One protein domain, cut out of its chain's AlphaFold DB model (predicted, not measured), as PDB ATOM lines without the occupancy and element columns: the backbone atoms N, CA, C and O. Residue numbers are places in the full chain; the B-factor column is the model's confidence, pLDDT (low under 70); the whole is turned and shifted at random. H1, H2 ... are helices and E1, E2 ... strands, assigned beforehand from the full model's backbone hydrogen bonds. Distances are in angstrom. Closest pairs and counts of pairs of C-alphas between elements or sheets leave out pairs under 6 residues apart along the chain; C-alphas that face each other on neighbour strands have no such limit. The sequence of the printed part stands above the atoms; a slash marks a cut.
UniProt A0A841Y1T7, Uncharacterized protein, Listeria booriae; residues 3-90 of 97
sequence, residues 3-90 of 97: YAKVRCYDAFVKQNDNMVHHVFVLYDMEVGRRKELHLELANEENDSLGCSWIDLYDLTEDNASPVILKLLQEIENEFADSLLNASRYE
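This is residues 3 to 90 of the 97 residues of an uncharacterized protein of Listeria booriae (UniProt A0A841Y1T7). A long, twisted hairpin of E1 and E2, widened by the short strand E3 beside E1, makes a wall with H1 packed on one face, while a long loop of residues 30 to 65 swings away from the end of E2 and comes back to H1. Residues 40 to 47 of that loop stick out, and so do residues 76 to 81, of which 76 belongs to H1 and 81 to the small helix H2. The printed part has 88 residues, with E1, E2, H1, H2 and E3 in that order along it; the sheet runs E2, E1, E3 and is mixed. The class is mixed, helices and strands, though under half of the residues are in named elements. The whole is loose, with a radius of gyration of the C-alphas of 15.2 A and spans of 37 by 33 by 24 A.

E1, residues 3 to 15, bends by 64 degrees at residue 6. It forms a hairpin with E2, residues 18 to 29, antiparallel at 164 degrees; N 9 and O 24 are 2.9 A apart, within hydrogen-bond range. E3, residues 87 to 89, is parallel to E1 at 38 degrees, with N 12 and O 87 at 2.8 A. E1 is the inner strand. H1, residues 66 to 76, is on one face of this sheet, giving two layers, a sheet with a helix on one face. Its height over the sheet is 6.3 A. It lies only just over E1, with 3 of its C-alphas falling on that strand, and runs slantwise to the strands, at 53 degrees to E1 on the local plane. The closest C-alphas of E1 and H1 are those of Ala 11 and Pro 66, 7.2 A apart. H2, residues 81 to 84, only grazes the sheet with residues 83 to 84. H1 and H2 are close but not clearly touching; their closest C-alphas, of Glu 74 and Leu 83, are 6.4 A apart. Every O i to N i+4 pair of H1 is within hydrogen-bond range; H2 is too short for such a pair, and its one O i to N i+3 pair is not within range.

E1 starts at C-alpha 3 (38.597, 145.340, 19.988) and is 32.4 A long; E2 is 32.9 A. H1 begins at C-alpha 66 (25.642, 163.034, 17.154) and is 15.2 A long. H2 measures 6.2 A. E3, 6.7 A long, ends at C-alpha 89 (22.819, 168.042, 12.570).

The two C-alphas farthest apart, of Asp 17 and Arg 33, are 43.3 A apart. The printed part has no cut. The link from E2 to H1, 36 residues, is long; the others are tight. Mean pLDDT of the printed part is 83.9, with residues 34 to 40 and 78 to 82 under 70.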
ATOM      1  N   TYR A   3      39.330 144.347  20.767       87.50
ATOM      2  CA  TYR A   3      38.597 145.340  19.988       87.50
ATOM      3  C   TYR A   3      38.465 144.856  18.543       87.50
ATOM      4  O   TYR A   3      39.336 144.143  18.037       87.50
ATOM      5  N   ALA A   4      37.377 145.230  17.882       90.62
ATOM      6  CA  ALA A   4      37.096 144.869  16.498       90.62
ATOM      7  C   ALA A   4      36.351 146.000  15.772       90.62
ATOM      8  O   ALA A   4      36.036 147.030  16.368       90.62
ATOM      9  N   LYS A   5      36.095 145.804  14.471       89.94
ATOM     10  CA  LYS A   5      35.259 146.681  13.630       89.94
ATOM     11  C   LYS A   5      35.650 148.167  13.761       89.94
ATOM     12  O   LYS A   5      34.867 149.006  14.187       89.94
ATOM     13  N   VAL A   6      36.902 148.494  13.431       91.50
ATOM     14  CA  VAL A   6      37.398 149.882  13.468       91.50
ATOM     15  C   VAL A   6      36.807 150.661  12.294       91.50
ATOM     16  O   VAL A   6      37.039 150.302  11.141       91.50
ATOM     17  N   ARG A   7      36.062 151.729  12.580       90.19
ATOM     18  CA  ARG A   7      35.416 152.587  11.575       90.19
ATOM     19  C   ARG A   7      35.705 154.048  11.878       90.19
ATOM     20  O   ARG A   7      35.715 154.437  13.040       90.19
ATOM     21  N   CYS A   8      35.929 154.846  10.840       91.25
ATOM     22  CA  CYS A   8      36.134 156.287  10.951       91.25
ATOM     23  C   CYS A   8      34.940 157.001  10.324       91.25
ATOM     24  O   CYS A   8      34.558 156.673   9.201       91.25
ATOM     25  N   TYR A   9      34.377 157.962  11.047       91.31
ATOM     26  CA  TYR A   9      33.230 158.745  10.614       91.31
ATOM     27  C   TYR A   9      33.420 160.214  10.951       91.31
ATOM     28  O   TYR A   9      34.266 160.594  11.767       91.31
ATOM     29  N   ASP A  10      32.571 161.031  10.347       92.56
ATOM     30  CA  ASP A  10      32.482 162.438  10.648       92.56
ATOM     31  C   ASP A  10      31.038 162.958  10.659       92.56
ATOM     32  O   ASP A  10      30.095 162.350  10.136       92.56
ATOM     33  N   ALA A  11      30.863 164.093  11.331       91.94
ATOM     34  CA  ALA A  11      29.599 164.801  11.413       91.94
ATOM     35  C   ALA A  11      29.814 166.312  11.535       91.94
ATOM     36  O   ALA A  11      30.715 166.776  12.236       91.94
ATOM     37  N   PHE A  12      28.938 167.081  10.896       94.69
ATOM     38  CA  PHE A  12      28.808 168.515  11.125       94.69
ATOM     39  C   PHE A  12      27.688 168.755  12.127       94.69
ATOM     40  O   PHE A  12      26.551 168.338  11.909       94.69
ATOM     41  N   VAL A  13      28.008 169.447  13.214       94.12
ATOM     42  CA  VAL A  13      27.054 169.807  14.263       94.12
ATOM     43  C   VAL A  13      27.014 171.320  14.340       94.12
ATOM     44  O   VAL A  13      28.029 171.962  14.611       94.12
ATOM     45  N   LYS A  14      25.847 171.902  14.068       93.62
ATOM     46  CA  LYS A  14      25.635 173.338  14.215       93.62
ATOM     47  C   LYS A  14      24.918 173.607  15.529       93.62
ATOM     48  O   LYS A  14      23.735 173.302  15.652       93.62
ATOM     49  N   GLN A  15      25.625 174.205  16.481       89.50
ATOM     50  CA  GLN A  15      25.066 174.668  17.746       89.50
ATOM     51  C   GLN A  15      25.052 176.197  17.744       89.50
ATOM     52  O   GLN A  15      26.102 176.839  17.669       89.50
ATOM     53  N   ASN A  16      23.857 176.785  17.829       88.00
ATOM     54  CA  ASN A  16      23.653 178.218  17.602       88.00
ATOM     55  C   ASN A  16      24.236 178.627  16.232       88.00
ATOM     56  O   ASN A  16      23.899 178.016  15.219       88.00
ATOM     57  N   ASP A  17      25.140 179.608  16.190       90.56
ATOM     58  CA  ASP A  17      25.803 180.054  14.957       90.56
ATOM     59  C   ASP A  17      27.136 179.345  14.674       90.56
ATOM     60  O   ASP A  17      27.748 179.568  13.629       90.56
ATOM     61  N   ASN A  18      27.578 178.450  15.563       93.06
ATOM     62  CA  ASN A  18      28.850 177.753  15.424       93.06
ATOM     63  C   ASN A  18      28.652 176.391  14.766       93.06
ATOM     64  O   ASN A  18      27.894 175.554  15.255       93.06
ATOM     65  N   MET A  19      29.380 176.152  13.677       94.69
ATOM     66  CA  MET A  19      29.482 174.837  13.056       94.69
ATOM     67  C   MET A  19      30.772 174.159  13.504       94.69
ATOM     68  O   MET A  19      31.860 174.698  13.310       94.69
ATOM     69  N   VAL A  20      30.640 172.968  14.075       94.38
ATOM     70  CA  VAL A  20      31.759 172.130  14.502       94.38
ATOM     71  C   VAL A  20      31.792 170.879  13.634       94.38
ATOM     72  O   VAL A  20      30.771 170.223  13.425       94.38
ATOM     73  N   HIS A  21      32.973 170.557  13.110       94.75
ATOM     74  CA  HIS A  21      33.224 169.309  12.394       94.75
ATOM     75  C   HIS A  21      33.849 168.310  13.362       94.75
ATOM     76  O   HIS A  21      34.968 168.501  13.832       94.75
ATOM     77  N   HIS A  22      33.101 167.263  13.690       92.75
ATOM     78  CA  HIS A  22      33.573 166.165  14.515       92.75
ATOM     79  C   HIS A  22      34.075 165.045  13.614       92.75
ATOM     80  O   HIS A  22      33.331 164.577  12.759       92.75
ATOM     81  N   VAL A  23      35.301 164.586  13.851       93.75
ATOM     82  CA  VAL A  23      35.865 163.372  13.247       93.75
ATOM     83  C   VAL A  23      36.155 162.398  14.377       93.75
ATOM     84  O   VAL A  23      36.762 162.778  15.379       93.75
ATOM     85  N   PHE A  24      35.695 161.160  14.249       93.44
ATOM     86  CA  PHE A  24      35.778 160.175  15.322       93.44
ATOM     87  C   PHE A  24      35.958 158.757  14.788       93.44
ATOM     88  O   PHE A  24      35.590 158.430  13.660       93.44
ATOM     89  N   VAL A  25      36.539 157.905  15.632       93.19
ATOM     90  CA  VAL A  25      36.788 156.492  15.335       93.19
ATOM     91  C   VAL A  25      36.010 155.637  16.326       93.19
ATOM     92  O   VAL A  25      36.139 155.820  17.535       93.19
ATOM     93  N   LEU A  26      35.220 154.700  15.809       91.69
ATOM     94  CA  LEU A  26      34.434 153.746  16.584       91.69
ATOM     95  C   LEU A  26      35.037 152.349  16.466       91.69
ATOM     96  O   LEU A  26      35.391 151.900  15.374       91.69
ATOM     97  N   TYR A  27      35.108 151.643  17.587       92.19
ATOM     98  CA  TYR A  27      35.532 150.251  17.671       92.19
ATOM     99  C   TYR A  27      34.610 149.505  18.632       92.19
ATOM    100  O   TYR A  27      34.190 150.044  19.655       92.19
ATOM    101  N   ASP A  28      34.304 148.257  18.299       90.81
ATOM    102  CA  ASP A  28      33.525 147.385  19.171       90.81
ATOM    103  C   ASP A  28      34.469 146.788  20.212       90.81
ATOM    104  O   ASP A  28      35.562 146.333  19.864       90.81
ATOM    105  N   MET A  29      34.065 146.786  21.482       87.94
ATOM    106  CA  MET A  29      34.841 146.183  22.565       87.94
ATOM    107  C   MET A  29      34.039 145.130  23.306       87.94
ATOM    108  O   MET A  29      32.946 145.395  23.808       87.94
ATOM    109  N   GLU A  30      34.648 143.962  23.481       86.38
ATOM    110  CA  GLU A  30      34.168 142.993  24.454       86.38
ATOM    111  C   GLU A  30      34.622 143.406  25.854       86.38
ATOM    112  O   GLU A  30      35.806 143.345  26.213       86.38
ATOM    113  N   VAL A  31      33.654 143.833  26.657       80.12
ATOM    114  CA  VAL A  31      33.829 144.062  28.090       80.12
ATOM    115  C   VAL A  31      33.453 142.802  28.876       80.12
ATOM    116  O   VAL A  31      32.661 141.976  28.425       80.12
ATOM    117  N   GLY A  32      34.028 142.640  30.071       76.12
ATOM    118  CA  GLY A  32      33.636 141.565  30.988       76.12
ATOM    119  C   GLY A  32      32.180 141.692  31.464       76.12
ATOM    120  O   GLY A  32      31.415 142.524  30.980       76.12
ATOM    121  N   ARG A  33      31.777 140.882  32.459       70.25
ATOM    122  CA  ARG A  33      30.441 141.001  33.089       70.25
ATOM    123  C   ARG A  33      30.140 142.467  33.417       70.25
ATOM    124  O   ARG A  33      31.051 143.141  33.892       70.25
ATOM    125  N   ARG A  34      28.873 142.890  33.239       65.44
ATOM    126  CA  ARG A  34      28.289 144.179  33.679       65.44
ATOM    127  C   ARG A  34      28.472 144.385  35.195       65.44
ATOM    128  O   ARG A  34      27.520 144.339  35.962       65.44
ATOM    129  N   LYS A  35      29.705 144.500  35.663       57.28
ATOM    130  CA  LYS A  35      30.037 145.136  36.924       57.28
ATOM    131  C   LYS A  35      30.123 146.621  36.636       57.28
ATOM    132  O   LYS A  35      30.374 147.012  35.495       57.28
ATOM    133  N   GLU A  36      29.861 147.413  37.662       58.91
ATOM    134  CA  GLU A  36      30.091 148.851  37.655       58.91
ATOM    135  C   GLU A  36      31.467 149.095  37.027       58.91
ATOM    136  O   GLU A  36      32.493 148.680  37.569       58.91
ATOM    137  N   LEU A  37      31.478 149.661  35.817       61.50
ATOM    138  CA  LEU A  37      32.692 150.179  35.207       61.50
ATOM    139  C   LEU A  37      33.054 151.408  36.038       61.50
ATOM    140  O   LEU A  37      32.732 152.537  35.683       61.50
ATOM    141  N   HIS A  38      33.661 151.183  37.199       60.69
ATOM    142  CA  HIS A  38      34.410 152.222  37.872       60.69
ATOM    143  C   HIS A  38      35.640 152.468  37.009       60.69
ATOM    144  O   HIS A  38      36.628 151.739  37.062       60.69
ATOM    145  N   LEU A  39      35.509 153.453  36.120       64.25
ATOM    146  CA  LEU A  39      36.622 154.046  35.396       64.25
ATOM    147  C   LEU A  39      37.460 154.819  36.419       64.25
ATOM    148  O   LEU A  39      37.338 156.035  36.546       64.25
ATOM    149  N   GLU A  40      38.255 154.089  37.199       66.25
ATOM    150  CA  GLU A  40      39.339 154.670  37.978       66.25
ATOM    151  C   GLU A  40      40.445 155.049  36.995       66.25
ATOM    152  O   GLU A  40      41.158 154.200  36.454       66.25
ATOM    153  N   LEU A  41      40.540 156.344  36.709       70.81
ATOM    154  CA  LEU A  41      41.648 156.889  35.945       70.81
ATOM    155  C   LEU A  41      42.880 156.905  36.856       70.81
ATOM    156  O   LEU A  41      42.826 157.397  37.980       70.81
ATOM    157  N   ALA A  42      43.998 156.352  36.384       70.94
ATOM    158  CA  ALA A  42      45.177 156.151  37.228       70.94
ATOM    159  C   ALA A  42      45.808 157.464  37.728       70.94
ATOM    160  O   ALA A  42      46.380 157.478  38.811       70.94
ATOM    161  N   ASN A  43      45.726 158.544  36.942       80.25
ATOM    162  CA  ASN A  43      46.359 159.839  37.233       80.25
ATOM    163  C   ASN A  43      45.523 161.042  36.751       80.25
ATOM    164  O   ASN A  43      46.055 162.143  36.635       80.25
ATOM    165  N   GLU A  44      44.251 160.838  36.410       76.94
ATOM    166  CA  GLU A  44      43.395 161.887  35.849       76.94
ATOM    167  C   GLU A  44      42.124 162.023  36.685       76.94
ATOM    168  O   GLU A  44      41.631 161.050  37.258       76.94
ATOM    169  N   GLU A  45      41.596 163.240  36.769       78.12
ATOM    170  CA  GLU A  45      40.280 163.464  37.353       78.12
ATOM    171  C   GLU A  45      39.220 163.100  36.315       78.12
ATOM    172  O   GLU A  45      39.242 163.584  35.185       78.12
ATOM    173  N   ASN A  46      38.301 162.217  36.697       77.81
ATOM    174  CA  ASN A  46      37.164 161.875  35.859       77.81
ATOM    175  C   ASN A  46      36.125 163.000  35.969       77.81
ATOM    176  O   ASN A  46      35.461 163.126  36.996       77.81
ATOM    177  N   ASP A  47      35.994 163.809  34.919       80.06
ATOM    178  CA  ASP A  47      35.036 164.916  34.816       80.06
ATOM    179  C   ASP A  47      33.658 164.484  34.277       80.06
ATOM    180  O   ASP A  47      32.762 165.312  34.086       80.06
ATOM    181  N   SER A  48      33.449 163.182  34.052       80.38
ATOM    182  CA  SER A  48      32.152 162.661  33.627       80.38
ATOM    183  C   SER A  48      31.122 162.691  34.760       80.38
ATOM    184  O   SER A  48      31.426 162.498  35.936       80.38
ATOM    185  N   LEU A  49      29.845 162.810  34.386       82.69
ATOM    186  CA  LEU A  49      28.708 162.626  35.300       82.69
ATOM    187  C   LEU A  49      28.469 161.148  35.683       82.69
ATOM    188  O   LEU A  49      27.474 160.836  36.335       82.69
ATOM    189  N   GLY A  50      29.339 160.234  35.250       82.62
ATOM    190  CA  GLY A  50      29.227 158.794  35.463       82.62
ATOM    191  C   GLY A  50      29.024 157.987  34.178       82.62
ATOM    192  O   GLY A  50      29.145 158.484  33.059       82.62
ATOM    193  N   CYS A  51      28.715 156.704  34.358       82.38
ATOM    194  CA  CYS A  51      28.569 155.701  33.303       82.38
ATOM    195  C   CYS A  51      27.244 154.944  33.476       82.38
ATOM    196  O   CYS A  51      26.847 154.616  34.593       82.38
ATOM    197  N   SER A  52      26.581 154.629  32.364       84.00
ATOM    198  CA  SER A  52      25.361 153.821  32.339       84.00
ATOM    199  C   SER A  52      25.371 152.840  31.169       84.00
ATOM    200  O   SER A  52      25.804 153.185  30.071       84.00
ATOM    201  N   TRP A  53      24.834 151.639  31.392       86.69
ATOM    202  CA  TRP A  53      24.502 150.693  30.326       86.69
ATOM    203  C   TRP A  53      23.102 151.015  29.807       86.69
ATOM    204  O   TRP A  53      22.140 150.881  30.559       86.69
ATOM    205  N   ILE A  54      22.997 151.441  28.551       89.56
ATOM    206  CA  ILE A  54      21.729 151.798  27.900       89.56
ATOM    207  C   ILE A  54      21.515 150.839  26.729       89.56
ATOM    208  O   ILE A  54      22.482 150.476  26.054       89.56
ATOM    209  N   ASP A  55      20.275 150.390  26.524       91.19
ATOM    210  CA  ASP A  55      19.929 149.623  25.331       91.19
ATOM    211  C   ASP A  55      20.047 150.523  24.094       91.19
ATOM    212  O   ASP A  55      19.647 151.686  24.120       91.19
ATOM    213  N   LEU A  56      20.614 150.007  23.003       89.56
ATOM    214  CA  LEU A  56      20.795 150.799  21.788       89.56
ATOM    215  C   LEU A  56      19.457 151.291  21.223       89.56
ATOM    216  O   LEU A  56      19.412 152.385  20.672       89.56
ATOM    217  N   TYR A  57      18.374 150.531  21.412       86.50
ATOM    218  CA  TYR A  57      17.038 150.901  20.941       86.50
ATOM    219  C   TYR A  57      16.360 151.993  21.783       86.50
ATOM    220  O   TYR A  57      15.363 152.559  21.341       86.50
ATOM    221  N   ASP A  58      16.902 152.324  22.959       93.31
ATOM    222  CA  ASP A  58      16.409 153.426  23.798       93.31
ATOM    223  C   ASP A  58      17.060 154.775  23.434       93.31
ATOM    224  O   ASP A  58      16.669 155.827  23.954       93.31
ATOM    225  N   LEU A  59      18.075 154.766  22.562       93.38
ATOM    226  CA  LEU A  59      18.821 155.953  22.158       93.38
ATOM    227  C   LEU A  59      18.149 156.632  20.963       93.38
ATOM    228  O   LEU A  59      17.828 156.006  19.956       93.38
ATOM    229  N   THR A  60      17.951 157.939  21.071       90.88
ATOM    230  CA  THR A  60      17.266 158.768  20.077       90.88
ATOM    231  C   THR A  60      17.977 160.108  19.927       90.88
ATOM    232  O   THR A  60      18.837 160.468  20.732       90.88
ATOM    233  N   GLU A  61      17.594 160.899  18.923       88.81
ATOM    234  CA  GLU A  61      18.103 162.270  18.760       88.81
ATOM    235  C   GLU A  61      17.857 163.145  20.001       88.81
ATOM    236  O   GLU A  61      18.629 164.053  20.298       88.81
ATOM    237  N   ASP A  62      16.825 162.821  20.781       89.38
ATOM    238  CA  ASP A  62      16.453 163.575  21.967       89.38
ATOM    239  C   ASP A  62      17.336 163.313  23.189       89.38
ATOM    240  O   ASP A  62      17.307 164.136  24.109       89.38
ATOM    241  N   ASN A  63      18.058 162.189  23.237       90.88
ATOM    242  CA  ASN A  63      18.815 161.757  24.417       90.88
ATOM    243  C   ASN A  63      20.258 161.300  24.122       90.88
ATOM    244  O   ASN A  63      21.008 161.017  25.060       90.88
ATOM    245  N   ALA A  64      20.659 161.253  22.850       91.50
ATOM    246  CA  ALA A  64      21.963 160.779  22.410       91.50
ATOM    247  C   ALA A  64      22.753 161.874  21.683       91.50
ATOM    248  O   ALA A  64      22.201 162.824  21.137       91.50
ATOM    249  N   SER A  65      24.081 161.745  21.669       90.31
ATOM    250  CA  SER A  65      24.950 162.677  20.947       90.31
ATOM    251  C   SER A  65      25.041 162.328  19.453       90.31
ATOM    252  O   SER A  65      24.828 161.172  19.078       90.31
ATOM    253  N   PRO A  66      25.470 163.270  18.591       90.19
ATOM    254  CA  PRO A  66      25.642 163.034  17.154       90.19
ATOM    255  C   PRO A  66      26.538 161.834  16.803       90.19
ATOM    256  O   PRO A  66      26.336 161.182  15.779       90.19
ATOM    257  N   VAL A  67      27.509 161.519  17.668       91.00
ATOM    258  CA  VAL A  67      28.397 160.352  17.534       91.00
ATOM    259  C   VAL A  67      27.612 159.046  17.681       91.00
ATOM    260  O   VAL A  67      27.775 158.132  16.877       91.00
ATOM    261  N   ILE A  68      26.726 158.970  18.677       91.88
ATOM    262  CA  ILE A  68      25.869 157.803  18.908       91.88
ATOM    263  C   ILE A  68      24.831 157.669  17.795       91.88
ATOM    264  O   ILE A  68      24.616 156.570  17.298       91.88
ATOM    265  N   LEU A  69      24.246 158.777  17.336       91.00
ATOM    266  CA  LEU A  69      23.307 158.751  16.210       91.00
ATOM    267  C   LEU A  69      23.958 158.219  14.928       91.00
ATOM    268  O   LEU A  69      23.327 157.477  14.179       91.00
ATOM    269  N   LYS A  70      25.241 158.530  14.696       88.88
ATOM    270  CA  LYS A  70      25.994 157.956  13.574       88.88
ATOM    271  C   LYS A  70      26.172 156.440  13.709       88.88
ATOM    272  O   LYS A  70      26.051 155.733  12.714       88.88
ATOM    273  N   LEU A  71      26.421 155.946  14.923       89.19
ATOM    274  CA  LEU A  71      26.478 154.508  15.197       89.19
ATOM    275  C   LEU A  71      25.118 153.834  14.955       89.19
ATOM    276  O   LEU A  71      25.071 152.780  14.330       89.19
ATOM    277  N   LEU A  72      24.013 154.438  15.399       90.00
ATOM    278  CA  LEU A  72      22.673 153.896  15.140       90.00
ATOM    279  C   LEU A  72      22.389 153.814  13.634       90.00
ATOM    280  O   LEU A  72      21.947 152.772  13.158       90.00
ATOM    281  N   GLN A  73      22.751 154.851  12.869       87.44
ATOM    282  CA  GLN A  73      22.652 154.833  11.404       87.44
ATOM    283  C   GLN A  73      23.449 153.684  10.773       87.44
ATOM    284  O   GLN A  73      22.964 153.084   9.817       87.44
ATOM    285  N   GLU A  74      24.648 153.378  11.279       87.56
ATOM    286  CA  GLU A  74      25.449 152.233  10.827       87.56
ATOM    287  C   GLU A  74      24.735 150.903  11.088       87.56
ATOM    288  O   GLU A  74      24.651 150.069  10.190       87.56
ATOM    289  N   ILE A  75      24.220 150.712  12.305       86.31
ATOM    290  CA  ILE A  75      23.560 149.470  12.728       86.31
ATOM    291  C   ILE A  75      22.263 149.244  11.942       86.31
ATOM    292  O   ILE A  75      21.965 148.120  11.547       86.31
ATOM    293  N   GLU A  76      21.505 150.308  11.688       84.75
ATOM    294  CA  GLU A  76      20.279 150.254  10.889       84.75
ATOM    295  C   GLU A  76      20.555 150.046   9.391       84.75
ATOM    296  O   GLU A  76      19.733 149.453   8.694       84.75
ATOM    297  N   ASN A  77      21.701 150.519   8.883       72.38
ATOM    298  CA  ASN A  77      22.015 150.573   7.453       72.38
ATOM    299  C   ASN A  77      23.362 149.920   7.109       72.38
ATOM    300  O   ASN A  77      24.148 150.532   6.382       72.38
ATOM    301  N   GLU A  78      23.628 148.690   7.569       57.88
ATOM    302  CA  GLU A  78      24.946 148.019   7.463       57.88
ATOM    303  C   GLU A  78      25.606 148.014   6.056       57.88
ATOM    304  O   GLU A  78      26.790 147.697   5.954       57.88
ATOM    305  N   PHE A  79      24.906 148.394   4.972       55.53
ATOM    306  CA  PHE A  79      25.423 148.396   3.594       55.53
ATOM    307  C   PHE A  79      24.954 149.559   2.688       55.53
ATOM    308  O   PHE A  79      24.894 149.383   1.471       55.53
ATOM    309  N   ALA A  80      24.603 150.738   3.218       62.38
ATOM    310  CA  ALA A  80      24.187 151.872   2.374       62.38
ATOM    311  C   ALA A  80      25.325 152.876   2.094       62.38
ATOM    312  O   ALA A  80      26.019 153.310   3.012       62.38
ATOM    313  N   ASP A  81      25.452 153.329   0.838       65.44
ATOM    314  CA  ASP A  81      26.418 154.356   0.392       65.44
ATOM    315  C   ASP A  81      26.344 155.669   1.204       65.44
ATOM    316  O   ASP A  81      27.304 156.438   1.263       65.44
ATOM    317  N   SER A  82      25.214 155.933   1.869       68.19
ATOM    318  CA  SER A  82      25.002 157.102   2.728       68.19
ATOM    319  C   SER A  82      25.806 157.073   4.029       68.19
ATOM    320  O   SER A  82      26.022 158.129   4.624       68.19
ATOM    321  N   LEU A  83      26.282 155.905   4.467       71.88
ATOM    322  CA  LEU A  83      27.043 155.755   5.707       71.88
ATOM    323  C   LEU A  83      28.364 156.537   5.668       71.88
ATOM    324  O   LEU A  83      28.769 157.122   6.674       71.88
ATOM    325  N   LEU A  84      29.003 156.583   4.497       78.62
ATOM    326  CA  LEU A  84      30.277 157.273   4.281       78.62
ATOM    327  C   LEU A  84      30.127 158.795   4.149       78.62
ATOM    328  O   LEU A  84      31.129 159.504   4.149       78.62
ATOM    329  N   ASN A  85      28.897 159.303   4.052       83.88
ATOM    330  CA  ASN A  85      28.653 160.737   4.036       83.88
ATOM    331  C   ASN A  85      28.660 161.297   5.459       83.88
ATOM    332  O   ASN A  85      28.085 160.706   6.380       83.88
ATOM    333  N   ALA A  86      29.234 162.486   5.611       84.06
ATOM    334  CA  ALA A  86      29.167 163.236   6.854       84.06
ATOM    335  C   ALA A  86      27.705 163.541   7.207       84.06
ATOM    336  O   ALA A  86      26.982 164.169   6.424       84.06
ATOM    337  N   SER A  87      27.272 163.125   8.396       87.50
ATOM    338  CA  SER A  87      25.932 163.464   8.883       87.50
ATOM    339  C   SER A  87      25.894 164.945   9.270       87.50
ATOM    340  O   SER A  87      26.878 165.490   9.772       87.50
ATOM    341  N   ARG A  88      24.768 165.621   9.024       90.12
ATOM    342  CA  ARG A  88      24.591 167.041   9.352       90.12
ATOM    343  C   ARG A  88      23.452 167.206  10.342       90.12
ATOM    344  O   ARG A  88      22.315 166.873  10.023       90.12
ATOM    345  N   TYR A  89      23.770 167.750  11.506       90.50
ATOM    346  CA  TYR A  89      22.819 168.042  12.570       90.50
ATOM    347  C   TYR A  89      22.716 169.559  12.712       90.50
ATOM    348  O   TYR A  89      23.560 170.209  13.334       90.50
ATOM    349  N   GLU A  90      21.718 170.132  12.044       90.75
ATOM    350  CA  GLU A  90      21.482 171.574  12.024       90.75
ATOM    351  C   GLU A  90      20.566 171.961  13.193       90.75
ATOM    352  O   GLU A  90      19.529 171.336  13.400       90.75
TER     353      GLU A  90